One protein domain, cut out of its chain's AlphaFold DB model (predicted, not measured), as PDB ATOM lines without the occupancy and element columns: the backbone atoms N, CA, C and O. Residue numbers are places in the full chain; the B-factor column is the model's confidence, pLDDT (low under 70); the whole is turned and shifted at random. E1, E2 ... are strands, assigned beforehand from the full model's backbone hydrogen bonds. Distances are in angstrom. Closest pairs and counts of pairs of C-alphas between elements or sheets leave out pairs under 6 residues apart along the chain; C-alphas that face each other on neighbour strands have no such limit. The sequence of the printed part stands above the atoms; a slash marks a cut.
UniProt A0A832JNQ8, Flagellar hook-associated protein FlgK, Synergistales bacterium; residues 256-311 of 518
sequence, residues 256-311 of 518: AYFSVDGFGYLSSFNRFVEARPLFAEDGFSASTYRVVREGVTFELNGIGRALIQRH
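Overview. This is residues 256 to 311 of the 518 residues of the protein "Flagellar hook-associated protein FlgK" of Synergistales bacterium (UniProt A0A832JNQ8). Little regular structure: a small three-strand meander, each strand the antiparallel neighbour of the one before, sits between two unnamed stretches, a loop round Gly 283 at one end and the tail to His 311 at the other. The 56 printed residues hold E1, E2, E3, in that sheet order, 14 residues in all, and no named helix; the class is all strand. The whole is compact, radius of gyration of the C-alphas 11.2 A, yet elongated, spanning 34 by 22 by 17 A.

Arrangement. E1, residues 256 to 260, and E2, residues 263 to 267, form an antiparallel hairpin at 148 degrees, with N 258 and O 265 3.0 A apart. E2 and E3, residues 274 to 277, form another at 122 degrees, with N 266 and O 276 2.8 A apart. Residues 274 to 275 of E3 also pair with 290 to 291, and 271 to 272 with 298 to 299, both antiparallel.

Along the chain. E1 begins at C-alpha 256 (-35.376, -57.014, 111.641) and is 12.9 A long; E2 is 13.2 A. E3, 9.1 A, ends at C-alpha 277 (-38.874, -64.585, 103.332).

Size, cuts and confidence. The C-alphas farthest apart, Gly 283 and His 311, are 35.6 A apart. The printed part has no cut and no long link; residues 310 to 311 have pLDDT under 70.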
ATOM      1  N   ALA A 256     -34.494 -58.065 112.110       89.06
ATOM      2  CA  ALA A 256     -35.376 -57.014 111.641       89.06
ATOM      3  C   ALA A 256     -36.499 -57.614 110.783       89.06
ATOM      4  O   ALA A 256     -36.244 -58.164 109.708       89.06
ATOM      5  N   TYR A 257     -37.748 -57.452 111.225       90.94
ATOM      6  CA  TYR A 257     -38.929 -57.733 110.410       90.94
ATOM      7  C   TYR A 257     -39.279 -56.548 109.508       90.94
ATOM      8  O   TYR A 257     -39.409 -55.408 109.957       90.94
ATOM      9  N   PHE A 258     -39.489 -56.822 108.222       91.62
ATOM     10  CA  PHE A 258     -39.955 -55.834 107.254       91.62
ATOM     11  C   PHE A 258     -40.796 -56.494 106.156       91.62
ATOM     12  O   PHE A 258     -40.854 -57.716 106.036       91.62
ATOM     13  N   SER A 259     -41.466 -55.680 105.339       90.69
ATOM     14  CA  SER A 259     -42.251 -56.173 104.208       90.69
ATOM     15  C   SER A 259     -41.955 -55.403 102.931       90.69
ATOM     16  O   SER A 259     -41.941 -54.170 102.953       90.69
ATOM     17  N   VAL A 260     -41.814 -56.115 101.814       90.44
ATOM     18  CA  VAL A 260     -41.669 -55.539 100.470       90.44
ATOM     19  C   VAL A 260     -42.744 -56.141  99.574       90.44
ATOM     20  O   VAL A 260     -42.950 -57.350  99.582       90.44
ATOM     21  N   ASP A 261     -43.475 -55.293  98.848       88.19
ATOM     22  CA  ASP A 261     -44.566 -55.700  97.946       88.19
ATOM     23  C   ASP A 261     -45.630 -56.613  98.601       88.19
ATOM     24  O   ASP A 261     -46.272 -57.422  97.939       88.19
ATOM     25  N   GLY A 262     -45.835 -56.474  99.917       86.75
ATOM     26  CA  GLY A 262     -46.787 -57.278 100.697       86.75
ATOM     27  C   GLY A 262     -46.243 -58.615 101.215       86.75
ATOM     28  O   GLY A 262     -46.948 -59.293 101.959       86.75
ATOM     29  N   PHE A 263     -44.999 -58.973 100.890       89.00
ATOM     30  CA  PHE A 263     -44.322 -60.161 101.412       89.00
ATOM     31  C   PHE A 263     -43.462 -59.797 102.622       89.00
ATOM     32  O   PHE A 263     -42.743 -58.799 102.588       89.00
ATOM     33  N   GLY A 264     -43.561 -60.582 103.696       90.75
ATOM     34  CA  GLY A 264     -42.772 -60.399 104.915       90.75
ATOM     35  C   GLY A 264     -41.396 -61.052 104.810       90.75
ATOM     36  O   GLY A 264     -41.257 -62.115 104.206       90.75
ATOM     37  N   TYR A 265     -40.401 -60.429 105.430       92.44
ATOM     38  CA  TYR A 265     -39.017 -60.881 105.461       92.44
ATOM     39  C   TYR A 265     -38.407 -60.643 106.844       92.44
ATOM     40  O   TYR A 265     -38.782 -59.699 107.542       92.44
ATOM     41  N   LEU A 266     -37.427 -61.475 107.190       91.69
ATOM     42  CA  LEU A 266     -36.526 -61.295 108.322       91.69
ATOM     43  C   LEU A 266     -35.104 -61.078 107.823       91.69
ATOM     44  O   LEU A 266     -34.623 -61.802 106.950       91.69
ATOM     45  N   SER A 267     -34.424 -60.088 108.386       90.25
ATOM     46  CA  SER A 267     -33.010 -59.848 108.121       90.25
ATOM     47  C   SER A 267     -32.241 -59.733 109.426       90.25
ATOM     48  O   SER A 267     -32.582 -58.914 110.272       90.25
ATOM     49  N   SER A 268     -31.154 -60.493 109.552       86.50
ATOM     50  CA  SER A 268     -30.215 -60.353 110.670       86.50
ATOM     51  C   SER A 268     -29.388 -59.056 110.583       86.50
ATOM     52  O   SER A 268     -28.704 -58.683 111.533       86.50
ATOM     53  N   PHE A 269     -29.442 -58.357 109.441       83.94
ATOM     54  CA  PHE A 269     -28.696 -57.128 109.174       83.94
ATOM     55  C   PHE A 269     -29.624 -55.976 108.828       83.94
ATOM     56  O   PHE A 269     -30.664 -56.157 108.197       83.94
ATOM     57  N   ASN A 270     -29.190 -54.757 109.136       85.12
ATOM     58  CA  ASN A 270     -29.897 -53.563 108.685       85.12
ATOM     59  C   ASN A 270     -29.570 -53.210 107.234       85.12
ATOM     60  O   ASN A 270     -30.405 -52.616 106.564       85.12
ATOM     61  N   ARG A 271     -28.395 -53.594 106.720       86.69
ATOM     62  CA  ARG A 271     -28.013 -53.377 105.323       86.69
ATOM     63  C   ARG A 271     -27.885 -54.705 104.589       86.69
ATOM     64  O   ARG A 271     -27.029 -55.506 104.940       86.69
ATOM     65  N   PHE A 272     -28.715 -54.928 103.576       85.25
ATOM     66  CA  PHE A 272     -28.805 -56.220 102.893       85.25
ATOM     67  C   PHE A 272     -29.389 -56.106 101.481       85.25
ATOM     68  O   PHE A 272     -30.083 -55.152 101.137       85.25
ATOM     69  N   VAL A 273     -29.113 -57.113 100.655       83.69
ATOM     70  CA  VAL A 273     -29.765 -57.339  99.348       83.69
ATOM     71  C   VAL A 273     -30.713 -58.541  99.427       83.69
ATOM     72  O   VAL A 273     -31.743 -58.597  98.753       83.69
ATOM     73  N   GLU A 274     -30.371 -59.492 100.291       86.19
ATOM     74  CA  GLU A 274     -31.109 -60.720 100.527       86.19
ATOM     75  C   GLU A 274     -31.644 -60.731 101.951       86.19
ATOM     76  O   GLU A 274     -31.010 -60.227 102.873       86.19
ATOM     77  N   ALA A 275     -32.817 -61.317 102.127       90.38
ATOM     78  CA  ALA A 275     -33.417 -61.534 103.431       90.38
ATOM     79  C   ALA A 275     -34.197 -62.844 103.404       90.38
ATOM     80  O   ALA A 275     -34.417 -63.434 102.342       90.38
ATOM     81  N   ARG A 276     -34.616 -63.308 104.574       89.50
ATOM     82  CA  ARG A 276     -35.293 -64.589 104.740       89.50
ATOM     83  C   ARG A 276     -36.803 -64.374 104.619       89.50
ATOM     84  O   ARG A 276     -37.382 -63.729 105.492       89.50
ATOM     85  N   PRO A 277     -37.455 -64.822 103.532       90.19
ATOM     86  CA  PRO A 277     -38.874 -64.585 103.332       90.19
ATOM     87  C   PRO A 277     -39.719 -65.436 104.280       90.19
ATOM     88  O   PRO A 277     -39.363 -66.557 104.643       90.19
ATOM     89  N   LEU A 278     -40.887 -64.911 104.631       89.19
ATOM     90  CA  LEU A 278     -41.881 -65.568 105.470       89.19
ATOM     91  C   LEU A 278     -43.034 -66.082 104.602       89.19
ATOM     92  O   LEU A 278     -44.061 -65.419 104.446       89.19
ATOM     93  N   PHE A 279     -42.851 -67.270 104.024       83.31
ATOM     94  CA  PHE A 279     -43.871 -67.934 103.213       83.31
ATOM     95  C   PHE A 279     -44.713 -68.918 104.020       83.31
ATOM     96  O   PHE A 279     -44.220 -69.606 104.915       83.31
ATOM     97  N   ALA A 280     -45.993 -69.019 103.656       82.00
ATOM     98  CA  ALA A 280     -46.894 -70.001 104.241       82.00
ATOM     99  C   ALA A 280     -46.532 -71.435 103.820       82.00
ATOM    100  O   ALA A 280     -46.737 -72.351 104.614       82.00
ATOM    101  N   GLU A 281     -45.979 -71.627 102.613       79.94
ATOM    102  CA  GLU A 281     -45.552 -72.951 102.135       79.94
ATOM    103  C   GLU A 281     -44.438 -73.546 103.008       79.94
ATOM    104  O   GLU A 281     -44.476 -74.733 103.322       79.94
ATOM    105  N   ASP A 282     -43.512 -72.700 103.471       73.94
ATOM    106  CA  ASP A 282     -42.377 -73.085 104.322       73.94
ATOM    107  C   ASP A 282     -42.721 -73.000 105.826       73.94
ATOM    108  O   ASP A 282     -41.847 -73.031 106.692       73.94
ATOM    109  N   GLY A 283     -44.009 -72.847 106.166       79.75
ATOM    110  CA  GLY A 283     -44.473 -72.766 107.553       79.75
ATOM    111  C   GLY A 283     -43.974 -71.534 108.313       79.75
ATOM    112  O   GLY A 283     -43.948 -71.552 109.539       79.75
ATOM    113  N   PHE A 284     -43.598 -70.465 107.604       85.06
ATOM    114  CA  PHE A 284     -43.033 -69.235 108.166       85.06
ATOM    115  C   PHE A 284     -41.714 -69.439 108.940       85.06
ATOM    116  O   PHE A 284     -41.469 -68.745 109.933       85.06
ATOM    117  N   SER A 285     -40.876 -70.383 108.492       82.56
ATOM    118  CA  SER A 285     -39.566 -70.696 109.091       82.56
ATOM    119  C   SER A 285     -38.508 -69.611 108.893       82.56
ATOM    120  O   SER A 285     -37.630 -69.481 109.736       82.56
ATOM    121  N   ALA A 286     -38.585 -68.839 107.799       84.19
ATOM    122  CA  ALA A 286     -37.566 -67.860 107.407       84.19
ATOM    123  C   ALA A 286     -36.141 -68.432 107.490       84.19
ATOM    124  O   ALA A 286     -35.269 -67.879 108.161       84.19
ATOM    125  N   SER A 287     -35.911 -69.547 106.799       75.69
ATOM    126  CA  SER A 287     -34.656 -70.296 106.887       75.69
ATOM    127  C   SER A 287     -33.688 -70.094 105.725       75.69
ATOM    128  O   SER A 287     -32.490 -70.319 105.879       75.69
ATOM    129  N   THR A 288     -34.177 -69.649 104.567       78.44
ATOM    130  CA  THR A 288     -33.360 -69.469 103.357       78.44
ATOM    131  C   THR A 288     -33.295 -68.004 102.962       78.44
ATOM    132  O   THR A 288     -34.320 -67.331 102.899       78.44
ATOM    133  N   TYR A 289     -32.097 -67.491 102.685       81.94
ATOM    134  CA  TYR A 289     -31.944 -66.150 102.129       81.94
ATOM    135  C   TYR A 289     -32.402 -66.132 100.671       81.94
ATOM    136  O   TYR A 289     -32.124 -67.051  99.899       81.94
ATOM    137  N   ARG A 290     -33.133 -65.083 100.295       84.69
ATOM    138  CA  ARG A 290     -33.484 -64.793  98.903       84.69
ATOM    139  C   ARG A 290     -33.299 -63.311  98.636       84.69
ATOM    140  O   ARG A 290     -33.580 -62.481  99.502       84.69
ATOM    141  N   VAL A 291     -32.881 -62.977  97.417       85.12
ATOM    142  CA  VAL A 291     -32.873 -61.594  96.928       85.12
ATOM    143  C   VAL A 291     -34.261 -60.992  97.126       85.12
ATOM    144  O   VAL A 291     -35.247 -61.492  96.584       85.12
ATOM    145  N   VAL A 292     -34.335 -59.919  97.916       89.69
ATOM    146  CA  VAL A 292     -35.601 -59.236  98.216       89.69
ATOM    147  C   VAL A 292     -36.124 -58.562  96.956       89.69
ATOM    148  O   VAL A 292     -37.293 -58.690  96.595       89.69
ATOM    149  N   ARG A 293     -35.232 -57.852  96.259       86.62
ATOM    150  CA  ARG A 293     -35.510 -57.233  94.968       86.62
ATOM    151  C   ARG A 293     -34.222 -57.094  94.167       86.62
ATOM    152  O   ARG A 293     -33.231 -56.573  94.670       86.62
ATOM    153  N   GLU A 294     -34.244 -57.532  92.912       80.06
ATOM    154  CA  GLU A 294     -33.086 -57.411  92.021       80.06
ATOM    155  C   GLU A 294     -32.655 -55.945  91.849       80.06
ATOM    156  O   GLU A 294     -33.487 -55.059  91.629       80.06
ATOM    157  N   GLY A 295     -31.346 -55.700  91.956       73.50
ATOM    158  CA  GLY A 295     -30.741 -54.375  91.787       73.50
ATOM    159  C   GLY A 295     -31.025 -53.377  92.918       73.50
ATOM    160  O   GLY A 295     -30.786 -52.184  92.741       73.50
ATOM    161  N   VAL A 296     -31.553 -53.824  94.066       81.31
ATOM    162  CA  VAL A 296     -31.844 -52.956  95.217       81.31
ATOM    163  C   VAL A 296     -31.085 -53.434  96.449       81.31
ATOM    164  O   VAL A 296     -31.190 -54.591  96.847       81.31
ATOM    165  N   THR A 297     -30.367 -52.509  97.083       83.38
ATOM    166  CA  THR A 297     -29.810 -52.690  98.428       83.38
ATOM    167  C   THR A 297     -30.692 -51.947  99.418       83.38
ATOM    168  O   THR A 297     -30.978 -50.763  99.233       83.38
ATOM    169  N   PHE A 298     -31.117 -52.638 100.466       87.00
ATOM    170  CA  PHE A 298     -31.889 -52.074 101.561       87.00
ATOM    171  C   PHE A 298     -30.953 -51.647 102.687       87.00
ATOM    172  O   PHE A 298     -29.972 -52.326 102.974       87.00
ATOM    173  N   GLU A 299     -31.270 -50.517 103.315       89.19
ATOM    174  CA  GLU A 299     -30.637 -50.037 104.540       89.19
ATOM    175  C   GLU A 299     -31.738 -49.567 105.498       89.19
ATOM    176  O   GLU A 299     -32.417 -48.562 105.267       89.19
ATOM    177  N   LEU A 300     -31.970 -50.353 106.546       88.19
ATOM    178  CA  LEU A 300     -32.982 -50.117 107.562       88.19
ATOM    179  C   LEU A 300     -32.416 -49.180 108.629       88.19
ATOM    180  O   LEU A 300     -31.637 -49.582 109.488       88.19
ATOM    181  N   ASN A 301     -32.840 -47.919 108.582       88.62
ATOM    182  CA  ASN A 301     -32.437 -46.899 109.557       88.62
ATOM    183  C   ASN A 301     -33.372 -46.817 110.776       88.62
ATOM    184  O   ASN A 301     -33.086 -46.102 111.734       88.62
ATOM    185  N   GLY A 302     -34.515 -47.502 110.733       88.25
ATOM    186  CA  GLY A 302     -35.510 -47.491 111.800       88.25
ATOM    187  C   GLY A 302     -36.873 -47.998 111.336       88.25
ATOM    188  O   GLY A 302     -37.065 -48.360 110.175       88.25
ATOM    189  N   ILE A 303     -37.831 -48.003 112.261       87.50
ATOM    190  CA  ILE A 303     -39.200 -48.463 112.011       87.50
ATOM    191  C   ILE A 303     -39.949 -47.412 111.188       87.50
ATOM    192  O   ILE A 303     -40.001 -46.237 111.554       87.50
ATOM    193  N   GLY A 304     -40.578 -47.828 110.089       88.19
ATOM    194  CA  GLY A 304     -41.366 -46.926 109.259       88.19
ATOM    195  C   GLY A 304     -41.897 -47.574 107.989       88.19
ATOM    196  O   GLY A 304     -41.860 -48.789 107.812       88.19
ATOM    197  N   ARG A 305     -42.414 -46.736 107.090       85.81
ATOM    198  CA  ARG A 305     -42.813 -47.129 105.736       85.81
ATOM    199  C   ARG A 305     -42.119 -46.210 104.746       85.81
ATOM    200  O   ARG A 305     -42.186 -44.992 104.891       85.81
ATOM    201  N   ALA A 306     -41.495 -46.795 103.734       85.50
ATOM    202  CA  ALA A 306     -40.895 -46.068 102.626       85.50
ATOM    203  C   ALA A 306     -41.553 -46.512 101.319       85.50
ATOM    204  O   ALA A 306     -41.808 -47.696 101.113       85.50
ATOM    205  N   LEU A 307     -41.824 -45.554 100.433       82.00
ATOM    206  CA  LEU A 307     -42.248 -45.837  99.068       82.00
ATOM    207  C   LEU A 307     -41.046 -45.641  98.146       82.00
ATOM    208  O   LEU A 307     -40.573 -44.519  97.971       82.00
ATOM    209  N   ILE A 308     -40.567 -46.729  97.546       77.94
ATOM    210  CA  ILE A 308     -39.468 -46.691  96.581       77.94
ATOM    211  C   ILE A 308     -40.075 -46.729  95.178       77.94
ATOM    212  O   ILE A 308     -40.609 -47.748  94.749       77.94
ATOM    213  N   GLN A 309     -39.992 -45.617  94.446       71.50
ATOM    214  CA  GLN A 309     -40.379 -45.558  93.034       71.50
ATOM    215  C   GLN A 309     -39.135 -45.398  92.158       71.50
ATOM    216  O   GLN A 309     -38.597 -44.297  92.011       71.50
ATOM    217  N   ARG A 310     -38.676 -46.496  91.544       66.12
ATOM    218  CA  ARG A 310     -37.584 -46.451  90.561       66.12
ATOM    219  C   ARG A 310     -38.097 -45.834  89.260       66.12
ATOM    220  O   ARG A 310     -38.849 -46.465  88.525       66.12
ATOM    221  N   HIS A 311     -37.624 -44.636  88.936       61.75
ATOM    222  CA  HIS A 311     -37.827 -44.035  87.621       61.75
ATOM    223  C   HIS A 311     -36.537 -44.169  86.800       61.75
ATOM    224  O   HIS A 311     -35.619 -43.359  86.917       61.75
TER     225      HIS A 311